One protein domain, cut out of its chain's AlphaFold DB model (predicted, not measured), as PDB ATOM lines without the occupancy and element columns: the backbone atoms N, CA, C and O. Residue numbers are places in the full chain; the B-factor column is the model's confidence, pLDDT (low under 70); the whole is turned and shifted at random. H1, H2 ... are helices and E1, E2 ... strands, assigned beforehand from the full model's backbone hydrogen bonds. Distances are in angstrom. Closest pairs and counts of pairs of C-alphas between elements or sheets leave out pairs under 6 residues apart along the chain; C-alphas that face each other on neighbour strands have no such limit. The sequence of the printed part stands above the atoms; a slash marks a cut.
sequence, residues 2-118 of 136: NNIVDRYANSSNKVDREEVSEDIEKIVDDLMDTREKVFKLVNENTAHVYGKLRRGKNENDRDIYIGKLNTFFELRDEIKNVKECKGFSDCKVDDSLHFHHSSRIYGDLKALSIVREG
ATOM      1  N   ASN A   2     -48.358  -3.149  41.950       63.22
ATOM      2  CA  ASN A   2     -49.125  -1.929  41.641       63.22
ATOM      3  C   ASN A   2     -48.445  -0.595  42.017       63.22
ATOM      4  O   ASN A   2     -48.483   0.340  41.234       63.22
ATOM      5  N   ASN A   3     -47.711  -0.511  43.134       87.06
ATOM      6  CA  ASN A   3     -47.122   0.760  43.586       87.06
ATOM      7  C   ASN A   3     -46.053   1.352  42.628       87.06
ATOM      8  O   ASN A   3     -46.060   2.554  42.380       87.06
ATOM      9  N   ILE A   4     -45.157   0.538  42.050       94.75
ATOM     10  CA  ILE A   4     -44.086   1.060  41.168       94.75
ATOM     11  C   ILE A   4     -44.680   1.596  39.862       94.75
ATOM     12  O   ILE A   4     -44.353   2.704  39.435       94.75
ATOM     13  N   VAL A   5     -45.582   0.826  39.253       95.88
ATOM     14  CA  VAL A   5     -46.236   1.194  37.992       95.88
ATOM     15  C   VAL A   5     -47.137   2.410  38.182       95.88
ATOM     16  O   VAL A   5     -47.081   3.330  37.369       95.88
ATOM     17  N   ASP A   6     -47.889   2.476  39.284       95.44
ATOM     18  CA  ASP A   6     -48.737   3.626  39.600       95.44
ATOM     19  C   ASP A   6     -47.907   4.902  39.799       95.44
ATOM     20  O   ASP A   6     -48.270   5.962  39.281       95.44
ATOM     21  N   ARG A   7     -46.766   4.821  40.498       95.69
ATOM     22  CA  ARG A   7     -45.835   5.953  40.651       95.69
ATOM     23  C   ARG A   7     -45.251   6.387  39.309       95.69
ATOM     24  O   ARG A   7     -45.300   7.575  38.995       95.69
ATOM     25  N   TYR A   8     -44.774   5.444  38.494       96.50
ATOM     26  CA  TYR A   8     -44.262   5.725  37.148       96.50
ATOM     27  C   TYR A   8     -45.320   6.403  36.264       96.50
ATOM     28  O   TYR A   8     -45.050   7.409  35.602       96.50
ATOM     29  N   ALA A   9     -46.551   5.884  36.277       95.69
ATOM     30  CA  ALA A   9     -47.658   6.401  35.488       95.69
ATOM     31  C   ALA A   9     -48.074   7.810  35.920       95.69
ATOM     32  O   ALA A   9     -48.359   8.644  35.060       95.69
ATOM     33  N   ASN A  10     -48.139   8.082  37.224       95.00
ATOM     34  CA  ASN A  10     -48.684   9.327  37.775       95.00
ATOM     35  C   ASN A  10     -47.618  10.389  38.083       95.00
ATOM     36  O   ASN A  10     -47.931  11.422  38.668       95.00
ATOM     37  N   SER A  11     -46.370  10.152  37.677       93.62
ATOM     38  CA  SER A  11     -45.273  11.108  37.827       93.62
ATOM     39  C   SER A  11     -45.557  12.411  37.071       93.62
ATOM     40  O   SER A  11     -45.943  12.385  35.900       93.62
ATOM     41  N   SER A  12     -45.338  13.557  37.728       89.88
ATOM     42  CA  SER A  12     -45.662  14.881  37.167       89.88
ATOM     43  C   SER A  12     -44.631  15.358  36.145       89.88
ATOM     44  O   SER A  12     -44.933  16.173  35.273       89.88
ATOM     45  N   ASN A  13     -43.397  14.866  36.249       92.69
ATOM     46  CA  ASN A  13     -42.294  15.214  35.365       92.69
ATOM     47  C   ASN A  13     -41.317  14.027  35.215       92.69
ATOM     48  O   ASN A  13     -41.503  12.964  35.808       92.69
ATOM     49  N   LYS A  14     -40.278  14.191  34.383       94.69
ATOM     50  CA  LYS A  14     -39.281  13.138  34.123       94.69
ATOM     51  C   LYS A  14     -38.435  12.789  35.356       94.69
ATOM     52  O   LYS A  14     -38.105  11.621  35.501       94.69
ATOM     53  N   VAL A  15     -38.103  13.754  36.214       94.25
ATOM     54  CA  VAL A  15     -37.296  13.530  37.425       94.25
ATOM     55  C   VAL A  15     -38.059  12.651  38.412       94.25
ATOM     56  O   VAL A  15     -37.545  11.603  38.779       94.25
ATOM     57  N   ASP A  16     -39.311  12.995  38.729       92.94
ATOM     58  CA  ASP A  16     -40.170  12.182  39.610       92.94
ATOM     59  C   ASP A  16     -40.319  10.749  39.070       92.94
ATOM     60  O   ASP A  16     -40.311   9.769  39.811       92.94
ATOM     61  N   ARG A  17     -40.423  10.627  37.740       94.06
ATOM     62  CA  ARG A  17     -40.520   9.335  37.059       94.06
ATOM     63  C   ARG A  17     -39.252   8.510  37.219       94.06
ATOM     64  O   ARG A  17     -39.335   7.294  37.315       94.06
ATOM     65  N   GLU A  18     -38.087   9.146  37.189       95.62
ATOM     66  CA  GLU A  18     -36.805   8.464  37.346       95.62
ATOM     67  C   GLU A  18     -36.599   7.932  38.764       95.62
ATOM     68  O   GLU A  18     -35.892   6.945  38.908       95.62
ATOM     69  N   GLU A  19     -37.259   8.475  39.791       94.44
ATOM     70  CA  GLU A  19     -37.122   7.984  41.173       94.44
ATOM     71  C   GLU A  19     -37.542   6.519  41.350       94.44
ATOM     72  O   GLU A  19     -37.089   5.847  42.274       94.44
ATOM     73  N   VAL A  20     -38.401   5.986  40.473       95.56
ATOM     74  CA  VAL A  20     -38.778   4.567  40.554       95.56
ATOM     75  C   VAL A  20     -37.651   3.632  40.100       95.56
ATOM     76  O   VAL A  20     -37.746   2.429  40.346       95.56
ATOM     77  N   SER A  21     -36.592   4.149  39.458       95.31
ATOM     78  CA  SER A  21     -35.460   3.336  38.995       95.31
ATOM     79  C   SER A  21     -34.760   2.637  40.157       95.31
ATOM     80  O   SER A  21     -34.448   1.458  40.048       95.31
ATOM     81  N   GLU A  22     -34.617   3.305  41.305       94.38
ATOM     82  CA  GLU A  22     -33.986   2.732  42.502       94.38
ATOM     83  C   GLU A  22     -34.751   1.515  43.045       94.38
ATOM     84  O   GLU A  22     -34.163   0.562  43.556       94.38
ATOM     85  N   ASP A  23     -36.081   1.525  42.951       95.25
ATOM     86  CA  ASP A  23     -36.900   0.396  43.396       95.25
ATOM     87  C   ASP A  23     -36.839  -0.770  42.401       95.25
ATOM     88  O   ASP A  23     -36.852  -1.933  42.810       95.25
ATOM     89  N   ILE A  24     -36.719  -0.473  41.105       96.12
ATOM     90  CA  ILE A  24     -36.488  -1.480  40.062       96.12
ATOM     91  C   ILE A  24     -35.105  -2.112  40.239       96.12
ATOM     92  O   ILE A  24     -34.991  -3.334  40.190       96.12
ATOM     93  N   GLU A  25     -34.077  -1.312  40.513       95.31
ATOM     94  CA  GLU A  25     -32.715  -1.785  40.781       95.31
ATOM     95  C   GLU A  25     -32.681  -2.751  41.967       95.31
ATOM     96  O   GLU A  25     -32.117  -3.833  41.844       95.31
ATOM     97  N   LYS A  26     -33.396  -2.465  43.063       95.75
ATOM     98  CA  LYS A  26     -33.520  -3.412  44.192       95.75
ATOM     99  C   LYS A  26     -34.147  -4.747  43.784       95.75
ATOM    100  O   LYS A  26     -33.744  -5.792  44.294       95.75
ATOM    101  N   ILE A  27     -35.143  -4.732  42.893       96.25
ATOM    102  CA  ILE A  27     -35.760  -5.962  42.365       96.25
ATOM    103  C   ILE A  27     -34.754  -6.728  41.501       96.25
ATOM    104  O   ILE A  27     -34.664  -7.953  41.607       96.25
ATOM    105  N   VAL A  28     -33.998  -6.022  40.658       95.88
ATOM    106  CA  VAL A  28     -32.956  -6.609  39.808       95.88
ATOM    107  C   VAL A  28     -31.845  -7.228  40.651       95.88
ATOM    108  O   VAL A  28     -31.492  -8.385  40.417       95.88
ATOM    109  N   ASP A  29     -31.353  -6.511  41.657       96.69
ATOM    110  CA  ASP A  29     -30.318  -6.985  42.571       96.69
ATOM    111  C   ASP A  29     -30.782  -8.241  43.306       96.69
ATOM    112  O   ASP A  29     -30.097  -9.261  43.274       96.69
ATOM    113  N   ASP A  30     -31.985  -8.229  43.886       97.25
ATOM    114  CA  ASP A  30     -32.557  -9.398  44.559       97.25
ATOM    115  C   ASP A  30     -32.752 -10.591  43.604       97.25
ATOM    116  O   ASP A  30     -32.504 -11.747  43.975       97.25
ATOM    117  N   LEU A  31     -33.150 -10.343  42.352       97.50
ATOM    118  CA  LEU A  31     -33.259 -11.373  41.319       97.50
ATOM    119  C   LEU A  31     -31.887 -11.984  40.990       97.50
ATOM    120  O   LEU A  31     -31.759 -13.213  40.946       97.50
ATOM    121  N   MET A  32     -30.863 -11.151  40.786       96.81
ATOM    122  CA  MET A  32     -29.490 -11.576  40.499       96.81
ATOM    123  C   MET A  32     -28.887 -12.359  41.670       96.81
ATOM    124  O   MET A  32     -28.381 -13.469  41.474       96.81
ATOM    125  N   ASP A  33     -29.042 -11.846  42.887       97.94
ATOM    126  CA  ASP A  33     -28.616 -12.483  44.130       97.94
ATOM    127  C   ASP A  33     -29.273 -13.849  44.319       97.94
ATOM    128  O   ASP A  33     -28.620 -14.842  44.657       97.94
ATOM    129  N   THR A  34     -30.589 -13.919  44.102       98.25
ATOM    130  CA  THR A  34     -31.337 -15.174  44.211       98.25
ATOM    131  C   THR A  34     -30.813 -16.174  43.188       98.25
ATOM    132  O   THR A  34     -30.532 -17.325  43.535       98.25
ATOM    133  N   ARG A  35     -30.598 -15.741  41.942       97.75
ATOM    134  CA  ARG A  35     -30.047 -16.598  40.895       97.75
ATOM    135  C   ARG A  35     -28.701 -17.189  41.298       97.75
ATOM    136  O   ARG A  35     -28.478 -18.391  41.134       97.75
ATOM    137  N   GLU A  36     -27.805 -16.355  41.815       96.94
ATOM    138  CA  GLU A  36     -26.471 -16.779  42.223       96.94
ATOM    139  C   GLU A  36     -26.514 -17.736  43.416       96.94
ATOM    140  O   GLU A  36     -25.775 -18.722  43.427       96.94
ATOM    141  N   LYS A  37     -27.404 -17.503  44.386       97.88
ATOM    142  CA  LYS A  37     -27.579 -18.361  45.572       97.88
ATOM    143  C   LYS A  37     -28.212 -19.714  45.240       97.88
ATOM    144  O   LYS A  37     -27.936 -20.696  45.934       97.88
ATOM    145  N   VAL A  38     -29.057 -19.786  44.211       98.38
ATOM    146  CA  VAL A  38     -29.810 -21.002  43.860       98.38
ATOM    147  C   VAL A  38     -29.060 -21.877  42.861       98.38
ATOM    148  O   VAL A  38     -29.002 -23.098  43.040       98.38
ATOM    149  N   PHE A  39     -28.433 -21.286  41.844       98.00
ATOM    150  CA  PHE A  39     -27.839 -22.032  40.735       98.00
ATOM    151  C   PHE A  39     -26.319 -21.915  40.688       98.00
ATOM    152  O   PHE A  39     -25.711 -20.958  41.164       98.00
ATOM    153  N   LYS A  40     -25.692 -22.909  40.066       96.69
ATOM    154  CA  LYS A  40     -24.287 -22.868  39.667       96.69
ATOM    155  C   LYS A  40     -24.110 -23.463  38.281       96.69
ATOM    156  O   LYS A  40     -24.846 -24.370  37.889       96.69
ATOM    157  N   LEU A  41     -23.095 -22.974  37.587       94.56
ATOM    158  CA  LEU A  41     -22.635 -23.537  36.328       94.56
ATOM    159  C   LEU A  41     -21.472 -24.492  36.572       94.56
ATOM    160  O   LEU A  41     -20.730 -24.372  37.549       94.56
ATOM    161  N   VAL A  42     -21.353 -25.478  35.695       95.00
ATOM    162  CA  VAL A  42     -20.244 -26.427  35.663       95.00
ATOM    163  C   VAL A  42     -19.702 -26.464  34.242       95.00
ATOM    164  O   VAL A  42     -20.485 -26.458  33.296       95.00
ATOM    165  N   ASN A  43     -18.374 -26.518  34.113       93.19
ATOM    166  CA  ASN A  43     -17.660 -26.524  32.835       93.19
ATOM    167  C   ASN A  43     -17.983 -25.302  31.952       93.19
ATOM    168  O   ASN A  43     -18.192 -25.450  30.746       93.19
ATOM    169  N   GLU A  44     -18.049 -24.104  32.545       91.56
ATOM    170  CA  GLU A  44     -18.198 -22.851  31.786       91.56
ATOM    171  C   GLU A  44     -17.117 -22.737  30.697       91.56
ATOM    172  O   GLU A  44     -15.993 -23.209  30.876       91.56
ATOM    173  N   ASN A  45     -17.459 -22.092  29.578       90.50
ATOM    174  CA  ASN A  45     -16.590 -21.894  28.411       90.50
ATOM    175  C   ASN A  45     -16.242 -23.188  27.655       90.50
ATOM    176  O   ASN A  45     -15.251 -23.250  26.928       90.50
ATOM    177  N   THR A  46     -17.058 -24.234  27.807       91.38
ATOM    178  CA  THR A  46     -16.890 -25.506  27.092       91.38
ATOM    179  C   THR A  46     -18.174 -25.916  26.374       91.38
ATOM    180  O   THR A  46     -19.260 -25.425  26.681       91.38
ATOM    181  N   ALA A  47     -18.067 -26.871  25.445       89.94
ATOM    182  CA  ALA A  47     -19.231 -27.506  24.818       89.94
ATOM    183  C   ALA A  47     -20.073 -28.351  25.800       89.94
ATOM    184  O   ALA A  47     -21.198 -28.719  25.484       89.94
ATOM    185  N   HIS A  48     -19.544 -28.650  26.991       92.50
ATOM    186  CA  HIS A  48     -20.180 -29.488  28.012       92.50
ATOM    187  C   HIS A  48     -20.632 -28.668  29.227       92.50
ATOM    188  O   HIS A  48     -20.674 -29.188  30.347       92.50
ATOM    189  N   VAL A  49     -20.914 -27.377  29.025       94.56
ATOM    190  CA  VAL A  49     -21.452 -26.507  30.070       94.56
ATOM    191  C   VAL A  49     -22.852 -26.969  30.467       94.56
ATOM    192  O   VAL A  49     -23.690 -27.267  29.618       94.56
ATOM    193  N   TYR A  50     -23.123 -27.021  31.767       94.06
ATOM    194  CA  TYR A  50     -24.468 -27.289  32.269       94.06
ATOM    195  C   TYR A  50     -24.734 -26.552  33.579       94.06
ATOM    196  O   TYR A  50     -23.831 -26.295  34.380       94.06
ATOM    197  N   GLY A  51     -26.000 -26.210  33.796       95.12
ATOM    198  CA  GLY A  51     -26.472 -25.617  35.038       95.12
ATOM    199  C   GLY A  51     -27.009 -26.670  36.002       95.12
ATOM    200  O   GLY A  51     -27.586 -27.673  35.587       95.12
ATOM    201  N   LYS A  52     -26.839 -26.440  37.304       96.31
ATOM    202  CA  LYS A  52     -27.511 -27.223  38.348       96.31
ATOM    203  C   LYS A  52     -27.795 -26.393  39.590       96.31
ATOM    204  O   LYS A  52     -27.181 -25.347  39.804       96.31
ATOM    205  N   LEU A  53     -28.684 -26.900  40.440       97.56
ATOM    206  CA  LEU A  53     -28.900 -26.356  41.777       97.56
ATOM    207  C   LEU A  53     -27.605 -26.408  42.603       97.56
ATOM    208  O   LEU A  53     -26.787 -27.337  42.498       97.56
ATOM    209  N   ARG A  54     -27.395 -25.386  43.433       98.06
ATOM    210  CA  ARG A  54     -26.329 -25.395  44.436       98.06
ATOM    211  C   ARG A  54     -26.609 -26.442  45.513       98.06
ATOM    212  O   ARG A  54     -27.722 -26.922  45.691       98.06
ATOM    213  N   ARG A  55     -25.557 -26.822  46.242       97.25
ATOM    214  CA  ARG A  55     -25.685 -27.763  47.361       97.25
ATOM    215  C   ARG A  55     -26.617 -27.156  48.415       97.25
ATOM    216  O   ARG A  55     -26.412 -26.014  48.804       97.25
ATOM    217  N   GLY A  56     -27.594 -27.936  48.874       97.38
ATOM    218  CA  GLY A  56     -28.592 -27.485  49.850       97.38
ATOM    219  C   GLY A  56     -29.758 -26.692  49.252       97.38
ATOM    220  O   GLY A  56     -30.571 -26.188  50.015       97.38
ATOM    221  N   LYS A  57     -29.841 -26.586  47.919       98.25
ATOM    222  CA  LYS A  57     -30.962 -25.972  47.199       98.25
ATOM    223  C   LYS A  57     -31.846 -27.028  46.554       98.25
ATOM    224  O   LYS A  57     -31.354 -28.092  46.177       98.25
ATOM    225  N   ASN A  58     -33.135 -26.731  46.441       97.62
ATOM    226  CA  ASN A  58     -34.143 -27.639  45.900       97.62
ATOM    227  C   ASN A  58     -35.020 -26.956  44.833       97.62
ATOM    228  O   ASN A  58     -34.761 -25.832  44.405       97.62
ATOM    229  N   GLU A  59     -36.042 -27.667  44.366       97.31
ATOM    230  CA  GLU A  59     -36.964 -27.167  43.343       97.31
ATOM    231  C   GLU A  59     -37.810 -25.987  43.833       97.31
ATOM    232  O   GLU A  59     -38.067 -25.080  43.052       97.31
ATOM    233  N   ASN A  60     -38.133 -25.910  45.126       98.00
ATOM    234  CA  ASN A  60     -38.835 -24.748  45.674       98.00
ATOM    235  C   ASN A  60     -37.963 -23.488  45.584       98.00
ATOM    236  O   ASN A  60     -38.466 -22.420  45.249       98.00
ATOM    237  N   ASP A  61     -36.650 -23.593  45.828       98.38
ATOM    238  CA  ASP A  61     -35.728 -22.467  45.624       98.38
ATOM    239  C   ASP A  61     -35.698 -22.015  44.149       98.38
ATOM    240  O   ASP A  61     -35.654 -20.815  43.866       98.38
ATOM    241  N   ARG A  62     -35.735 -22.969  43.203       97.69
ATOM    242  CA  ARG A  62     -35.848 -22.675  41.763       97.69
ATOM    243  C   ARG A  62     -37.152 -21.942  41.471       97.69
ATOM    244  O   ARG A  62     -37.127 -20.929  40.781       97.69
ATOM    245  N   ASP A  63     -38.268 -22.439  41.985       97.75
ATOM    246  CA  ASP A  63     -39.591 -21.899  41.685       97.75
ATOM    247  C   ASP A  63     -39.783 -20.508  42.306       97.75
ATOM    248  O   ASP A  63     -40.371 -19.635  41.672       97.75
ATOM    249  N   ILE A  64     -39.184 -20.238  43.476       98.12
ATOM    250  CA  ILE A  64     -39.089 -18.883  44.046       98.12
ATOM    251  C   ILE A  64     -38.344 -17.948  43.090       98.12
ATOM    252  O   ILE A  64     -38.816 -16.845  42.814       98.12
ATOM    253  N   TYR A  65     -37.193 -18.376  42.562       98.56
ATOM    254  CA  TYR A  65     -36.459 -17.588  41.574       98.56
ATOM    255  C   TYR A  65     -37.294 -17.336  40.304       98.56
ATOM    256  O   TYR A  65     -37.356 -16.202  39.835       98.56
ATOM    257  N   ILE A  66     -37.977 -18.358  39.775       98.06
ATOM    258  CA  ILE A  66     -38.857 -18.220  38.600       98.06
ATOM    259  C   ILE A  66     -40.009 -17.252  38.898       98.06
ATOM    260  O   ILE A  66     -40.340 -16.417  38.060       98.06
ATOM    261  N   GLY A  67     -40.581 -17.301  40.103       97.81
ATOM    262  CA  GLY A  67     -41.587 -16.346  40.562       97.81
ATOM    263  C   GLY A  67     -41.079 -14.904  40.525       97.81
ATOM    264  O   GLY A  67     -41.763 -14.033  39.986       97.81
ATOM    265  N   LYS A  68     -39.856 -14.651  41.014       97.88
ATOM    266  CA  LYS A  68     -39.208 -13.330  40.925       97.88
ATOM    267  C   LYS A  68     -38.946 -12.904  39.477       97.88
ATOM    268  O   LYS A  68     -39.162 -11.746  39.132       97.88
ATOM    269  N   LEU A  69     -38.527 -13.833  38.618       98.00
ATOM    270  CA  LEU A  69     -38.306 -13.569  37.195       98.00
ATOM    271  C   LEU A  69     -39.610 -13.173  36.482       98.00
ATOM    272  O   LEU A  69     -39.622 -12.190  35.746       98.00
ATOM    273  N   ASN A  70     -40.707 -13.894  36.738       96.69
ATOM    274  CA  ASN A  70     -42.043 -13.571  36.220       96.69
ATOM    275  C   ASN A  70     -42.516 -12.197  36.695       96.69
ATOM    276  O   ASN A  70     -42.938 -11.374  35.893       96.69
ATOM    277  N   THR A  71     -42.374 -11.952  37.993       95.88
ATOM    278  CA  THR A  71     -42.693 -10.690  38.665       95.88
ATOM    279  C   THR A  71     -41.973  -9.507  37.998       95.88
ATOM    280  O   THR A  71     -42.591  -8.488  37.693       95.88
ATOM    281  N   PHE A  72     -40.675  -9.644  37.705       97.06
ATOM    282  CA  PHE A  72     -39.916  -8.622  36.978       97.06
ATOM    283  C   PHE A  72     -40.352  -8.489  35.510       97.06
ATOM    284  O   PHE A  72     -40.464  -7.378  34.999       97.06
ATOM    285  N   PHE A  73     -40.619  -9.607  34.827       96.06
ATOM    286  CA  PHE A  73     -41.089  -9.600  33.439       96.06
ATOM    287  C   PHE A  73     -42.413  -8.835  33.293       96.06
ATOM    288  O   PHE A  73     -42.548  -8.007  32.398       96.06
ATOM    289  N   GLU A  74     -43.371  -9.079  34.190       95.69
ATOM    290  CA  GLU A  74     -44.664  -8.386  34.214       95.69
ATOM    291  C   GLU A  74     -44.503  -6.896  34.506       95.69
ATOM    292  O   GLU A  74     -45.047  -6.074  33.773       95.69
ATOM    293  N   LEU A  75     -43.680  -6.535  35.498       96.31
ATOM    294  CA  LEU A  75     -43.358  -5.138  35.794       96.31
ATOM    295  C   LEU A  75     -42.794  -4.407  34.566       96.31
ATOM    296  O   LEU A  75     -43.205  -3.285  34.267       96.31
ATOM    297  N   ARG A  76     -41.861  -5.043  33.848       95.56
ATOM    298  CA  ARG A  76     -41.263  -4.483  32.631       95.56
ATOM    299  C   ARG A  76     -42.317  -4.228  31.558       95.56
ATOM    300  O   ARG A  76     -42.329  -3.153  30.960       95.56
ATOM    301  N   ASP A  77     -43.180  -5.206  31.309       95.12
ATOM    302  CA  ASP A  77     -44.215  -5.104  30.282       95.12
ATOM    303  C   ASP A  77     -45.283  -4.059  30.658       95.12
ATOM    304  O   ASP A  77     -45.708  -3.282  29.804       95.12
ATOM    305  N   GLU A  78     -45.662  -3.955  31.934       96.44
ATOM    306  CA  GLU A  78     -46.574  -2.917  32.430       96.44
ATOM    307  C   GLU A  78     -45.986  -1.507  32.277       96.44
ATOM    308  O   GLU A  78     -46.657  -0.619  31.745       96.44
ATOM    309  N   ILE A  79     -44.725  -1.291  32.674       96.50
ATOM    310  CA  ILE A  79     -44.053   0.009  32.499       96.50
ATOM    311  C   ILE A  79     -43.945   0.366  31.016       96.50
ATOM    312  O   ILE A  79     -44.228   1.507  30.642       96.50
ATOM    313  N   LYS A  80     -43.593  -0.604  30.162       96.12
ATOM    314  CA  LYS A  80     -43.544  -0.411  28.710       96.12
ATOM    315  C   LYS A  80     -44.903   0.030  28.161       96.12
ATOM    316  O   LYS A  80     -44.968   1.027  27.444       96.12
ATOM    317  N   ASN A  81     -45.984  -0.647  28.548       96.62
ATOM    318  CA  ASN A  81     -47.338  -0.285  28.132       96.62
ATOM    319  C   ASN A  81     -47.710   1.134  28.591       96.62
ATOM    320  O   ASN A  81     -48.210   1.930  27.799       96.62
ATOM    321  N   VAL A  82     -47.426   1.493  29.849       96.69
ATOM    322  CA  VAL A  82     -47.688   2.848  30.365       96.69
ATOM    323  C   VAL A  82     -46.906   3.904  29.586       96.69
ATOM    324  O   VAL A  82     -47.468   4.940  29.224       96.69
ATOM    325  N   LYS A  83     -45.622   3.649  29.320       96.38
ATOM    326  CA  LYS A  83     -44.748   4.541  28.554       96.38
ATOM    327  C   LYS A  83     -45.305   4.798  27.156       96.38
ATOM    328  O   LYS A  83     -45.423   5.958  26.762       96.38
ATOM    329  N   GLU A  84     -45.687   3.737  26.444       96.56
ATOM    330  CA  GLU A  84     -46.278   3.815  25.104       96.56
ATOM    331  C   GLU A  84     -47.621   4.562  25.122       96.56
ATOM    332  O   GLU A  84     -47.814   5.495  24.344       96.56
ATOM    333  N   CYS A  85     -48.521   4.235  26.057       96.44
ATOM    334  CA  CYS A  85     -49.830   4.886  26.165       96.44
ATOM    335  C   CYS A  85     -49.745   6.380  26.501       96.44
ATOM    336  O   CYS A  85     -50.572   7.161  26.029       96.44
ATOM    337  N   LYS A  86     -48.780   6.791  27.334       95.69
ATOM    338  CA  LYS A  86     -48.615   8.194  27.746       95.69
ATOM    339  C   LYS A  86     -47.644   8.989  26.871       95.69
ATOM    340  O   LYS A  86     -47.505  10.192  27.079       95.69
ATOM    341  N   GLY A  87     -46.975   8.346  25.912       95.38
ATOM    342  CA  GLY A  87     -45.976   8.990  25.056       95.38
ATOM    343  C   GLY A  87     -44.759   9.497  25.834       95.38
ATOM    344  O   GLY A  87     -44.215  10.555  25.518       95.38
ATOM    345  N   PHE A  88     -44.356   8.792  26.893       95.38
ATOM    346  CA  PHE A  88     -43.198   9.189  27.688       95.38
ATOM    347  C   PHE A  88     -41.893   8.927  26.928       95.38
ATOM    348  O   PHE A  88     -41.674   7.845  26.388       95.38
ATOM    349  N   SER A  89     -41.007   9.922  26.922       94.19
ATOM    350  CA  SER A  89     -39.641   9.776  26.415       94.19
ATOM    351  C   SER A  89     -38.810   8.858  27.308       94.19
ATOM    352  O   SER A  89     -39.034   8.827  28.521       94.19
ATOM    353  N   ASP A  90     -37.773   8.254  26.733       94.69
ATOM    354  CA  ASP A  90     -36.795   7.436  27.450       94.69
ATOM    355  C   ASP A  90     -36.205   8.151  28.683       94.69
ATOM    356  O   ASP A  90     -35.925   9.366  28.682       94.69
ATOM    357  N   CYS A  91     -36.023   7.389  29.759       94.56
ATOM    358  CA  CYS A  91     -35.402   7.833  31.003       94.56
ATOM    359  C   CYS A  91     -34.657   6.686  31.702       94.56
ATOM    360  O   CYS A  91     -34.669   5.557  31.229       94.56
ATOM    361  N   LYS A  92     -34.036   6.962  32.856       95.31
ATOM    362  CA  LYS A  92     -33.245   5.968  33.612       95.31
ATOM    363  C   LYS A  92     -33.987   4.666  33.925       95.31
ATOM    364  O   LYS A  92     -33.369   3.619  34.039       95.31
ATOM    365  N   VAL A  93     -35.316   4.718  34.041       96.06
ATOM    366  CA  VAL A  93     -36.149   3.523  34.248       96.06
ATOM    367  C   VAL A  93     -35.978   2.518  33.110       96.06
ATOM    368  O   VAL A  93     -35.968   1.316  33.356       96.06
ATOM    369  N   ASP A  94     -35.818   2.993  31.874       94.50
ATOM    370  CA  ASP A  94     -35.564   2.124  30.730       94.50
ATOM    371  C   ASP A  94     -34.230   1.391  30.878       94.50
ATOM    372  O   ASP A  94     -34.162   0.198  30.589       94.50
ATOM    373  N   ASP A  95     -33.196   2.060  31.386       92.94
ATOM    374  CA  ASP A  95     -31.892   1.441  31.627       92.94
ATOM    375  C   ASP A  95     -31.987   0.354  32.711       92.94
ATOM    376  O   ASP A  95     -31.457  -0.742  32.532       92.94
ATOM    377  N   SER A  96     -32.739   0.596  33.793       94.06
ATOM    378  CA  SER A  96     -32.950  -0.388  34.871       94.06
ATOM    379  C   SER A  96     -33.783  -1.604  34.438       94.06
ATOM    380  O   SER A  96     -33.719  -2.664  35.064       94.06
ATOM    381  N   LEU A  97     -34.586  -1.474  33.379       94.00
ATOM    382  CA  LEU A  97     -35.446  -2.540  32.858       94.00
ATOM    383  C   LEU A  97     -34.791  -3.380  31.752       94.00
ATOM    384  O   LEU A  97     -35.243  -4.501  31.479       94.00
ATOM    385  N   HIS A  98     -33.749  -2.858  31.101       90.69
ATOM    386  CA  HIS A  98     -33.096  -3.508  29.972       90.69
ATOM    387  C   HIS A  98     -31.758  -4.130  30.364       90.69
ATOM    388  O   HIS A  98     -30.779  -3.466  30.684       90.69
ATOM    389  N   PHE A  99     -31.685  -5.450  30.227       91.44
ATOM    390  CA  PHE A  99     -30.437  -6.174  30.394       91.44
ATOM    391  C   PHE A  99     -29.651  -6.248  29.088       91.44
ATOM    392  O   PHE A  99     -30.206  -6.544  28.027       91.44
ATOM    393  N   HIS A 100     -28.329  -6.093  29.187       91.12
ATOM    394  CA  HIS A 100     -27.436  -6.362  28.067       91.12
ATOM    395  C   HIS A 100     -27.632  -7.800  27.554       91.12
ATOM    396  O   HIS A 100     -27.753  -8.745  28.344       91.12
ATOM    397  N   HIS A 101     -27.629  -7.976  26.232       89.56
ATOM    398  CA  HIS A 101     -27.959  -9.239  25.558       89.56
ATOM    399  C   HIS A 101     -26.997 -10.395  25.879       89.56
ATOM    400  O   HIS A 101     -27.322 -11.552  25.622       89.56
ATOM    401  N   SER A 102     -25.821 -10.104  26.441       90.75
ATOM    402  CA  SER A 102     -24.842 -11.100  26.901       90.75
ATOM    403  C   SER A 102     -25.040 -11.533  28.367       90.75
ATOM    404  O   SER A 102     -24.360 -12.448  28.843       90.75
ATOM    405  N   SER A 103     -25.949 -10.883  29.102       92.62
ATOM    406  CA  SER A 103     -26.174 -11.137  30.529       92.62
ATOM    407  C   SER A 103     -26.973 -12.421  30.785       92.62
ATOM    408  O   SER A 103     -27.720 -12.907  29.937       92.62
ATOM    409  N   ARG A 104     -26.831 -12.971  31.999       93.75
ATOM    410  CA  ARG A 104     -27.537 -14.197  32.413       93.75
ATOM    411  C   ARG A 104     -29.049 -13.968  32.506       93.75
ATOM    412  O   ARG A 104     -29.809 -14.754  31.957       93.75
ATOM    413  N   ILE A 105     -29.460 -12.859  33.125       95.81
ATOM    414  CA  ILE A 105     -30.880 -12.516  33.286       95.81
ATOM    415  C   ILE A 105     -31.557 -12.278  31.934       95.81
ATOM    416  O   ILE A 105     -32.696 -12.697  31.753       95.81
ATOM    417  N   TYR A 106     -30.859 -11.694  30.951       95.50
ATOM    418  CA  TYR A 106     -31.395 -11.582  29.591       95.50
ATOM    419  C   TYR A 106     -31.760 -12.955  29.003       95.50
ATOM    420  O   TYR A 106     -32.850 -13.118  28.454       95.50
ATOM    421  N   GLY A 107     -30.882 -13.952  29.156       95.81
ATOM    422  CA  GLY A 107     -31.151 -15.331  28.739       95.81
ATOM    423  C   GLY A 107     -32.380 -15.925  29.422       95.81
ATOM    424  O   GLY A 107     -33.256 -16.476  28.756       95.81
ATOM    425  N   ASP A 108     -32.493 -15.732  30.737       97.31
ATOM    426  CA  ASP A 108     -33.625 -16.225  31.524       97.31
ATOM    427  C   ASP A 108     -34.953 -15.573  31.090       97.31
ATOM    428  O   ASP A 108     -35.949 -16.269  30.884       97.31
ATOM    429  N   LEU A 109     -34.966 -14.250  30.874       96.88
ATOM    430  CA  LEU A 109     -36.137 -13.510  30.385       96.88
ATOM    431  C   LEU A 109     -36.530 -13.923  28.962       96.88
ATOM    432  O   LEU A 109     -37.717 -14.026  28.653       96.88
ATOM    433  N   LYS A 110     -35.545 -14.181  28.094       95.50
ATOM    434  CA  LYS A 110     -35.783 -14.681  26.736       95.50
ATOM    435  C   LYS A 110     -36.429 -16.064  26.770       95.50
ATOM    436  O   LYS A 110     -37.422 -16.286  26.078       95.50
ATOM    437  N   ALA A 111     -35.897 -16.976  27.580       96.31
ATOM    438  CA  ALA A 111     -36.466 -18.308  27.745       96.31
ATOM    439  C   ALA A 111     -37.888 -18.249  28.315       96.31
ATOM    440  O   ALA A 111     -38.773 -18.956  27.833       96.31
ATOM    441  N   LEU A 112     -38.131 -17.356  29.279       96.81
ATOM    442  CA  LEU A 112     -39.463 -17.125  29.821       96.81
ATOM    443  C   LEU A 112     -40.449 -16.631  28.750       96.81
ATOM    444  O   LEU A 112     -41.542 -17.181  28.649       96.81
ATOM    445  N   SER A 113     -40.067 -15.651  27.922       95.00
ATOM    446  CA  SER A 113     -40.908 -15.161  26.813       95.00
ATOM    447  C   SER A 113     -41.306 -16.292  25.861       95.00
ATOM    448  O   SER A 113     -42.478 -16.442  25.534       95.00
ATOM    449  N   ILE A 114     -40.345 -17.141  25.480       94.62
ATOM    450  CA  ILE A 114     -40.569 -18.297  24.598       94.62
ATOM    451  C   ILE A 114     -41.599 -19.258  25.207       94.62
ATOM    452  O   ILE A 114     -42.523 -19.689  24.517       94.62
ATOM    453  N   VAL A 115     -41.474 -19.567  26.502       94.25
ATOM    454  CA  VAL A 115     -42.433 -20.437  27.201       94.25
ATOM    455  C   VAL A 115     -43.815 -19.788  27.299       94.25
ATOM    456  O   VAL A 115     -44.818 -20.463  27.072       94.25
ATOM    457  N   ARG A 116     -43.897 -18.476  27.568       93.00
ATOM    458  CA  ARG A 116     -45.174 -17.736  27.596       93.00
ATOM    459  C   ARG A 116     -45.868 -17.687  26.232       93.00
ATOM    460  O   ARG A 116     -47.091 -17.684  26.182       93.00
ATOM    461  N   GLU A 117     -45.107 -17.711  25.141       93.31
ATOM    462  CA  GLU A 117     -45.614 -17.841  23.766       93.31
ATOM    463  C   GLU A 117     -46.070 -19.274  23.413       93.31
ATOM    464  O   GLU A 117     -46.449 -19.544  22.273       93.31
ATOM    465  N   GLY A 118     -46.026 -20.216  24.363       91.62
ATOM    466  CA  GLY A 118     -46.443 -21.606  24.168       91.62
ATOM    467  C   GLY A 118     -45.401 -22.484  23.470       91.62
ATOM    468  O   GLY A 118     -45.726 -23.582  23.017       91.62
TER     469      GLY A 118
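Overview. This is residues 2 to 118 of the 136 residues of an uncharacterized protein of Pectobacterium brasiliense (UniProt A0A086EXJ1). Two long helices, H3 and H4, run side by side in opposite ways, and the small strand hairpin E1 and E2 sits between them along the chain at one end of the elongated body. Toward the other end H1 packs on H4 and H5 packs on H3, with the short H2 beside H1 and H5, while H6 crosses H4 at nearly a right angle. The printed part has 117 residues with six named helices and two named strands, in the order H1 H2 H3 E1 E2 H4 H5 H6; the sheet, E1 - E2, is antiparallel and the class is mostly helix. The whole is only just loose, close to compact, with a radius of gyration of the C-alphas of 16.3 A and spans of 50 by 27 by 26 A.

Arrangement. Strands E1, residues 39 to 42, and E2, residues 50 to 53, form an antiparallel hairpin, their directions at 145 degrees. N 40 and O 52 are 2.9 A apart and N 50 and O 42 are 3.1 A apart, both within hydrogen-bond range. H3, residues 21 to 38, touches residues 61 to 72 of H4, residues 59 to 86, opposite ways at a shallow tilt of 23 degrees; their closest C-alphas, of Thr 34 and Tyr 65, are 6.2 A apart. H4 is the hub, touching three helices. H1, residues 2 to 10, touches residues 75 to 83 of H4, the same way at a shallow tilt of 18 degrees, closest at the C-alphas of Val 5 and Ile 79, 6.0 A. H6, residues 104 to 116, touches H4 with residues 108 to 112 and is about perpendicular to it at 82 degrees, closest at the C-alphas of Leu 109 and Phe 73, 7.0 A. H5, residues 92 to 97, touches residues 21 to 28 of H3, the same way at a shallow tilt of 25 degrees, closest at the C-alphas of Val 93 and Ser 21, 4.8 A. H2, residues 14 to 18, touches H1 only at the corner, closest at the C-alphas of Arg 17 and Tyr 8, 5.2 A. H2 and H5 only just touch, with 3 pairs of C-alphas within 8 A, the closest those of Glu 18 and Lys 92, 5.7 A. H5 and H6 are apart. In H1, H2, H3, H4, H5 and H6 every O i to N i+4 pair is within hydrogen-bond range.

Along the chain. H1, residues 2 to 10, begins at C-alpha 2, (-49.125, -1.929, 41.641), and H2 follows at 14 to 18. H3, residues 21 to 38, is 25.5 A long, and E1, 39 to 42, follows it directly; E2 is 50 to 53. H4, residues 59 to 86, is the longest at 40.4 A, from C-alpha 59 at (-36.964, -27.167, 43.343). After H5, 92 to 97, H6, 104 to 116, spans 18.6 A and ends at C-alpha 116, (-45.174, -17.736, 27.596).

Size, cuts and confidence. The C-alphas farthest apart, those of Ser 12 and His 48, are 52.0 A apart. The printed part has no cut and no long link. The mean pLDDT of the printed part is 95.1, and residue 2 is under 70.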